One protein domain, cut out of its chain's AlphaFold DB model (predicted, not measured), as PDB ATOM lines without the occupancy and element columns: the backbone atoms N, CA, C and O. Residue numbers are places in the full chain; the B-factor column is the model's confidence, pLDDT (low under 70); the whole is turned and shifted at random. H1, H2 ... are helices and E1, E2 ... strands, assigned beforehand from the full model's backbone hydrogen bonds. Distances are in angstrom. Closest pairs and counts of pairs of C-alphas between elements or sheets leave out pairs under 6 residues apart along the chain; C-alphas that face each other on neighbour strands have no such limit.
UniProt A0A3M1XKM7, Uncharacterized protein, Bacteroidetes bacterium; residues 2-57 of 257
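What this domain is: This is residues 2 to 57 of the 257 residues of an uncharacterized protein of Bacteroidetes bacterium (UniProt A0A3M1XKM7). One long, narrow hairpin of two strands, E1 and E2, makes the long middle of this domain, with the short helix H1 at one end and a large loop, residues 22 to 41, at the other. H1 and the loop both turn to the same side of the hairpin, giving an open U shape, and the last residues, 51 to 57, return to the end where H1 lies. The printed part has 56 residues, with one named helix and two named strands in the order H1, E1, E2; the sheet, in the order E1 - E2, is antiparallel. The class is mixed, helices and strands, although under half of the residues are in named elements. The whole is extended, with a radius of gyration of the C-alphas of 16.9 A, and is a rod spanning 47 by 21 by 14 A.

How they stand to each other: The sheet consists of E1, residues 14 to 21, and E2, residues 42 to 50, which form a hairpin. They are antiparallel, with 155 degrees between their N-to-C directions. C-alphas 19 and 44, which face each other, are 4.4 A apart. N 14 and O 50 are within hydrogen-bond range at 2.9 A, as are N 43 and O 20 at 2.8 A. E2 bends by 67 degrees at residue 45, where N 45 and N 46 are both within hydrogen-bond range of O 18, at 2.9 A and 3.3 A. H1, residues 2 to 11, and E2 are apart, but only just, with their closest C-alphas 8.0 A from each other. In H1, 5 of 6 O i to N i+4 pairs are within hydrogen-bond range.

Where its parts are: E1 begins with C-alpha 14 at (240.238, 365.606, 149.880) and measures 22.7 A from its first to its last C-alpha, Val 14 to Gln 21. E2 runs from Tyr 42 to Ile 50, 21.4 A, and ends with C-alpha 50 at (242.335, 360.879, 150.305). H1 runs from Arg 2, C-alpha at (230.110, 359.346, 158.579), to Glu 11, 14.7 A.

The domain as a whole: The two C-alphas farthest apart are those of Glu 27 and His 57, at 47.4 A, while the first and last printed C-alphas, of Arg 2 and His 57, are 12.3 A apart. The link from H1 to E1 is tight, with 2 residues, and the link from E1 to E2 is long, with 20 residues. The printed part has no cut. The mean pLDDT of the printed part is 91.6, and no printed residue is under 70.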
ATOM      1  N   ARG A   2     229.896 360.330 159.671       81.00
ATOM      2  CA  ARG A   2     230.110 359.346 158.579       81.00
ATOM      3  C   ARG A   2     229.414 359.690 157.255       81.00
ATOM      4  O   ARG A   2     230.033 359.611 156.205       81.00
ATOM      5  N   GLU A   3     228.138 360.063 157.304       84.75
ATOM      6  CA  GLU A   3     227.347 360.348 156.094       84.75
ATOM      7  C   GLU A   3     227.891 361.541 155.305       84.75
ATOM      8  O   GLU A   3     227.968 361.484 154.083       84.75
ATOM      9  N   ALA A   4     228.336 362.586 156.009       87.44
ATOM     10  CA  ALA A   4     228.980 363.742 155.394       87.44
ATOM     11  C   ALA A   4     230.281 363.340 154.680       87.44
ATOM     12  O   ALA A   4     230.472 363.684 153.521       87.44
ATOM     13  N   MET A   5     231.125 362.534 155.335       88.12
ATOM     14  CA  MET A   5     232.369 362.026 154.744       88.12
ATOM     15  C   MET A   5     232.112 361.147 153.515       88.12
ATOM     16  O   MET A   5     232.789 361.296 152.502       88.12
ATOM     17  N   SER A   6     231.117 360.255 153.587       88.88
ATOM     18  CA  SER A   6     230.739 359.395 152.461       88.88
ATOM     19  C   SER A   6     230.224 360.205 151.275       88.88
ATOM     20  O   SER A   6     230.595 359.907 150.146       88.88
ATOM     21  N   ARG A   7     229.419 361.246 151.517       90.81
ATOM     22  CA  ARG A   7     228.952 362.148 150.459       90.81
ATOM     23  C   ARG A   7     230.121 362.859 149.784       90.81
ATOM     24  O   ARG A   7     230.245 362.791 148.570       90.81
ATOM     25  N   THR A   8     231.012 363.467 150.568       92.44
ATOM     26  CA  THR A   8     232.157 364.212 150.027       92.44
ATOM     27  C   THR A   8     233.092 363.323 149.211       92.44
ATOM     28  O   THR A   8     233.435 363.682 148.091       92.44
ATOM     29  N   LEU A   9     233.473 362.152 149.734       93.12
ATOM     30  CA  LEU A   9     234.423 361.269 149.050       93.12
ATOM     31  C   LEU A   9     233.840 360.583 147.811       93.12
ATOM     32  O   LEU A   9     234.608 360.133 146.970       93.12
ATOM     33  N   ARG A  10     232.513 360.530 147.650       93.19
ATOM     34  CA  ARG A  10     231.895 360.065 146.398       93.19
ATOM     35  C   ARG A  10     232.061 361.050 145.256       93.19
ATOM     36  O   ARG A  10     232.089 360.625 144.107       93.19
ATOM     37  N   GLU A  11     232.146 362.336 145.562       93.31
ATOM     38  CA  GLU A  11     232.135 363.405 144.565       93.31
ATOM     39  C   GLU A  11     233.541 363.931 144.274       93.31
ATOM     40  O   GLU A  11     233.826 364.319 143.145       93.31
ATOM     41  N   GLN A  12     234.433 363.918 145.268       93.69
ATOM     42  CA  GLN A  12     235.767 364.494 145.130       93.69
ATOM     43  C   GLN A  12     236.792 363.875 146.083       93.69
ATOM     44  O   GLN A  12     236.465 363.276 147.108       93.69
ATOM     45  N   GLU A  13     238.064 364.072 145.755       94.06
ATOM     46  CA  GLU A  13     239.165 363.813 146.675       94.06
ATOM     47  C   GLU A  13     239.349 364.951 147.682       94.06
ATOM     48  O   GLU A  13     238.952 366.094 147.446       94.06
ATOM     49  N   VAL A  14     239.983 364.640 148.809       95.25
ATOM     50  CA  VAL A  14     240.238 365.606 149.880       95.25
ATOM     51  C   VAL A  14     241.719 365.622 150.218       95.25
ATOM     52  O   VAL A  14     242.378 364.581 150.270       95.25
ATOM     53  N   TRP A  15     242.231 366.820 150.476       94.88
ATOM     54  CA  TRP A  15     243.609 367.053 150.871       94.88
ATOM     55  C   TRP A  15     243.671 367.586 152.299       94.88
ATOM     56  O   TRP A  15     242.931 368.501 152.655       94.88
ATOM     57  N   PHE A  16     244.582 367.038 153.097       95.62
ATOM     58  CA  PHE A  16     244.897 367.524 154.437       95.62
ATOM     59  C   PHE A  16     246.375 367.872 154.533       95.62
ATOM     60  O   PHE A  16     247.226 367.154 154.006       95.62
ATOM     61  N   ASP A  17     246.685 368.940 155.253       96.81
ATOM     62  CA  ASP A  17     248.054 369.235 155.649       96.81
ATOM     63  C   ASP A  17     248.369 368.477 156.942       96.81
ATOM     64  O   ASP A  17     247.673 368.621 157.947       96.81
ATOM     65  N   PHE A  18     249.406 367.643 156.907       95.00
ATOM     66  CA  PHE A  18     249.908 366.956 158.089       95.00
ATOM     67  C   PHE A  18     250.984 367.823 158.736       95.00
ATOM     68  O   PHE A  18     252.049 368.060 158.150       95.00
ATOM     69  N   MET A  19     250.671 368.311 159.932       95.56
ATOM     70  CA  MET A  19     251.462 369.289 160.667       95.56
ATOM     71  C   MET A  19     251.855 368.723 162.031       95.56
ATOM     72  O   MET A  19     251.104 367.944 162.618       95.56
ATOM     73  N   VAL A  20     252.994 369.160 162.559       94.44
ATOM     74  CA  VAL A  20     253.435 368.861 163.929       94.44
ATOM     75  C   VAL A  20     253.770 370.145 164.674       94.44
ATOM     76  O   VAL A  20     254.079 371.160 164.056       94.44
ATOM     77  N   GLN A  21     253.730 370.089 165.999       94.69
ATOM     78  CA  GLN A  21     254.238 371.137 166.879       94.69
ATOM     79  C   GLN A  21     255.366 370.549 167.725       94.69
ATOM     80  O   GLN A  21     255.231 369.445 168.258       94.69
ATOM     81  N   PHE A  22     256.481 371.270 167.821       92.69
ATOM     82  CA  PHE A  22     257.597 370.889 168.680       92.69
ATOM     83  C   PHE A  22     257.413 371.500 170.065       92.69
ATOM     84  O   PHE A  22     256.998 372.647 170.194       92.69
ATOM     85  N   GLN A  23     257.740 370.734 171.101       93.38
ATOM     86  CA  GLN A  23     257.736 371.246 172.463       93.38
ATOM     87  C   GLN A  23     258.979 372.120 172.674       93.38
ATOM     88  O   GLN A  23     260.085 371.601 172.800       93.38
ATOM     89  N   GLU A  24     258.803 373.438 172.708       92.06
ATOM     90  CA  GLU A  24     259.909 374.388 172.912       92.06
ATOM     91  C   GLU A  24     260.164 374.657 174.404       92.06
ATOM     92  O   GLU A  24     261.310 374.718 174.848       92.06
ATOM     93  N   HIS A  25     259.092 374.776 175.194       92.31
ATOM     94  CA  HIS A  25     259.155 375.136 176.612       92.31
ATOM     95  C   HIS A  25     258.278 374.200 177.456       92.31
ATOM     96  O   HIS A  25     257.065 374.403 177.512       92.31
ATOM     97  N   PRO A  26     258.854 373.187 178.131       89.00
ATOM     98  CA  PRO A  26     258.081 372.169 178.848       89.00
ATOM     99  C   PRO A  26     257.126 372.707 179.921       89.00
ATOM    100  O   PRO A  26     256.038 372.163 180.081       89.00
ATOM    101  N   GLU A  27     257.505 373.792 180.602       88.19
ATOM    102  CA  GLU A  27     256.717 374.423 181.674       88.19
ATOM    103  C   GLU A  27     255.402 375.034 181.159       88.19
ATOM    104  O   GLU A  27     254.366 374.965 181.814       88.19
ATOM    105  N   THR A  28     255.432 375.633 179.965       89.56
ATOM    106  CA  THR A  28     254.275 376.311 179.353       89.56
ATOM    107  C   THR A  28     253.609 375.479 178.258       89.56
ATOM    108  O   THR A  28     252.546 375.846 177.765       89.56
ATOM    109  N   MET A  29     254.232 374.368 177.858       91.38
ATOM    110  CA  MET A  29     253.737 373.400 176.875       91.38
ATOM    111  C   MET A  29     253.736 371.994 177.495       91.38
ATOM    112  O   MET A  29     254.476 371.110 177.046       91.38
ATOM    113  N   PRO A  30     252.957 371.767 178.568       90.06
ATOM    114  CA  PRO A  30     252.977 370.500 179.277       90.06
ATOM    115  C   PRO A  30     252.410 369.378 178.401       90.06
ATOM    116  O   PRO A  30     251.349 369.505 177.795       90.06
ATOM    117  N   ILE A  31     253.109 368.241 178.367       87.69
ATOM    118  CA  ILE A  31     252.619 367.008 177.719       87.69
ATOM    119  C   ILE A  31     251.522 366.344 178.565       87.69
ATOM    120  O   ILE A  31     250.661 365.640 178.040       87.69
ATOM    121  N   GLU A  32     251.569 366.545 179.881       86.75
ATOM    122  CA  GLU A  32     250.669 365.899 180.842       86.75
ATOM    123  C   GLU A  32     249.341 366.658 181.033       86.75
ATOM    124  O   GLU A  32     248.424 366.121 181.651       86.75
ATOM    125  N   ASP A  33     249.199 367.861 180.465       85.25
ATOM    126  CA  ASP A  33     247.985 368.677 180.565       85.25
ATOM    127  C   ASP A  33     247.531 369.175 179.185       85.25
ATOM    128  O   ASP A  33     248.032 370.159 178.642       85.25
ATOM    129  N   SER A  34     246.538 368.488 178.615       81.25
ATOM    130  CA  SER A  34     245.965 368.822 177.306       81.25
ATOM    131  C   SER A  34     245.015 370.024 177.325       81.25
ATOM    132  O   SER A  34     244.441 370.346 176.286       81.25
ATOM    133  N   THR A  35     244.776 370.648 178.484       88.88
ATOM    134  CA  THR A  35     243.959 371.871 178.578       88.88
ATOM    135  C   THR A  35     244.752 373.119 178.195       88.88
ATOM    136  O   THR A  35     244.159 374.141 177.844       88.88
ATOM    137  N   ILE A  36     246.085 373.023 178.188       90.88
ATOM    138  CA  ILE A  36     246.980 374.107 177.801       90.88
ATOM    139  C   ILE A  36     247.251 374.046 176.298       90.88
ATOM    140  O   ILE A  36     247.829 373.090 175.779       90.88
ATOM    141  N   ILE A  37     246.841 375.094 175.582       92.62
ATOM    142  CA  ILE A  37     247.072 375.219 174.140       92.62
ATOM    143  C   ILE A  37     248.521 375.645 173.902       92.62
ATOM    144  O   ILE A  37     248.958 376.688 174.384       92.62
ATOM    145  N   TRP A  38     249.260 374.854 173.125       93.56
ATOM    146  CA  TRP A  38     250.654 375.148 172.796       93.56
ATOM    147  C   TRP A  38     250.767 376.307 171.802       93.56
ATOM    148  O   TRP A  38     250.039 376.370 170.809       93.56
ATOM    149  N   THR A  39     251.725 377.202 172.052       94.50
ATOM    150  CA  THR A  39     251.975 378.408 171.243       94.50
ATOM    151  C   THR A  39     253.036 378.224 170.155       94.50
ATOM    152  O   THR A  39     253.163 379.088 169.289       94.50
ATOM    153  N   SER A  40     253.772 377.107 170.163       95.38
ATOM    154  CA  SER A  40     254.787 376.775 169.154       95.38
ATOM    155  C   SER A  40     254.182 376.726 167.743       95.38
ATOM    156  O   SER A  40     253.042 376.270 167.586       95.38
ATOM    157  N   PRO A  41     254.918 377.116 166.690       95.44
ATOM    158  CA  PRO A  41     254.391 377.110 165.332       95.44
ATOM    159  C   PRO A  41     254.098 375.688 164.833       95.44
ATOM    160  O   PRO A  41     254.801 374.729 165.151       95.44
ATOM    161  N   TYR A  42     253.073 375.559 163.990       96.12
ATOM    162  CA  TYR A  42     252.821 374.324 163.252       96.12
ATOM    163  C   TYR A  42     253.821 374.183 162.103       96.12
ATOM    164  O   TYR A  42     253.885 375.028 161.210       96.12
ATOM    165  N   VAL A  43     254.550 373.072 162.080       96.50
ATOM    166  CA  VAL A  43     255.491 372.719 161.017       96.50
ATOM    167  C   VAL A  43     254.837 371.714 160.082       96.50
ATOM    168  O   VAL A  43     254.423 370.631 160.499       96.50
ATOM    169  N   LYS A  44     254.748 372.066 158.799       96.50
ATOM    170  CA  LYS A  44     254.196 371.189 157.767       96.50
ATOM    171  C   LYS A  44     255.185 370.106 157.394       96.50
ATOM    172  O   LYS A  44     256.277 370.416 156.930       96.50
ATOM    173  N   LEU A  45     254.767 368.852 157.521       94.12
ATOM    174  CA  LEU A  45     255.592 367.707 157.145       94.12
ATOM    175  C   LEU A  45     255.121 367.047 155.853       94.12
ATOM    176  O   LEU A  45     255.942 366.574 155.074       94.12
ATOM    177  N   ALA A  46     253.810 367.005 155.607       94.62
ATOM    178  CA  ALA A  46     253.277 366.329 154.431       94.62
ATOM    179  C   ALA A  46     251.908 366.863 154.001       94.62
ATOM    180  O   ALA A  46     251.250 367.628 154.709       94.62
ATOM    181  N   LYS A  47     251.474 366.415 152.821       95.31
ATOM    182  CA  LYS A  47     250.086 366.492 152.368       95.31
ATOM    183  C   LYS A  47     249.516 365.083 152.293       95.31
ATOM    184  O   LYS A  47     250.086 364.224 151.625       95.31
ATOM    185  N   LEU A  48     248.390 364.860 152.950       93.81
ATOM    186  CA  LEU A  48     247.634 363.622 152.864       93.81
ATOM    187  C   LEU A  48     246.552 363.795 151.806       93.81
ATOM    188  O   LEU A  48     245.720 364.693 151.909       93.81
ATOM    189  N   ARG A  49     246.573 362.928 150.795       94.19
ATOM    190  CA  ARG A  49     245.541 362.849 149.762       94.19
ATOM    191  C   ARG A  49     244.641 361.665 150.057       94.19
ATOM    192  O   ARG A  49     245.111 360.529 150.069       94.19
ATOM    193  N   ILE A  50     243.356 361.920 150.249       92.12
ATOM    194  CA  ILE A  50     242.335 360.879 150.305       92.12
ATOM    195  C   ILE A  50     241.599 360.905 148.974       92.12
ATOM    196  O   ILE A  50     240.885 361.861 148.679       92.12
ATOM    197  N   LEU A  51     241.806 359.865 148.167       93.62
ATOM    198  CA  LEU A  51     241.180 359.743 146.854       93.62
ATOM    199  C   LEU A  51     239.658 359.627 146.974       93.62
ATOM    200  O   LEU A  51     239.138 359.089 147.961       93.62
ATOM    201  N   GLN A  52     238.977 360.094 145.927       92.94
ATOM    202  CA  GLN A  52     237.554 359.862 145.717       92.94
ATOM    203  C   GLN A  52     237.267 358.354 145.779       92.94
ATOM    204  O   GLN A  52     237.934 357.557 145.118       92.94
ATOM    205  N   GLN A  53     236.298 357.958 146.599       90.69
ATOM    206  CA  GLN A  53     235.925 356.566 146.817       90.69
ATOM    207  C   GLN A  53     234.519 356.445 147.415       90.69
ATOM    208  O   GLN A  53     234.081 357.295 148.194       90.69
ATOM    209  N   ASP A  54     233.852 355.328 147.128       89.06
ATOM    210  CA  ASP A  54     232.710 354.871 147.916       89.06
ATOM    211  C   ASP A  54     233.168 353.761 148.865       89.06
ATOM    212  O   ASP A  54     233.703 352.741 148.438       89.06
ATOM    213  N   PHE A  55     233.010 353.982 150.168       83.56
ATOM    214  CA  PHE A  55     233.517 353.079 151.207       83.56
ATOM    215  C   PHE A  55     232.411 352.565 152.138       83.56
ATOM    216  O   PHE A  55     232.680 351.786 153.057       83.56
ATOM    217  N   ALA A  56     231.163 353.000 151.936       84.00
ATOM    218  CA  ALA A  56     230.033 352.706 152.817       84.00
ATOM    219  C   ALA A  56     229.404 351.334 152.515       84.00
ATOM    220  O   ALA A  56     228.195 351.218 152.340       84.00
ATOM    221  N   HIS A  57     230.231 350.297 152.403       87.38
ATOM    222  CA  HIS A  57     229.805 348.931 152.092       87.38
ATOM    223  C   HIS A  57     229.953 348.056 153.339       87.38
ATOM    224  O   HIS A  57     230.926 348.202 154.082       87.38
TER     225      HIS A  57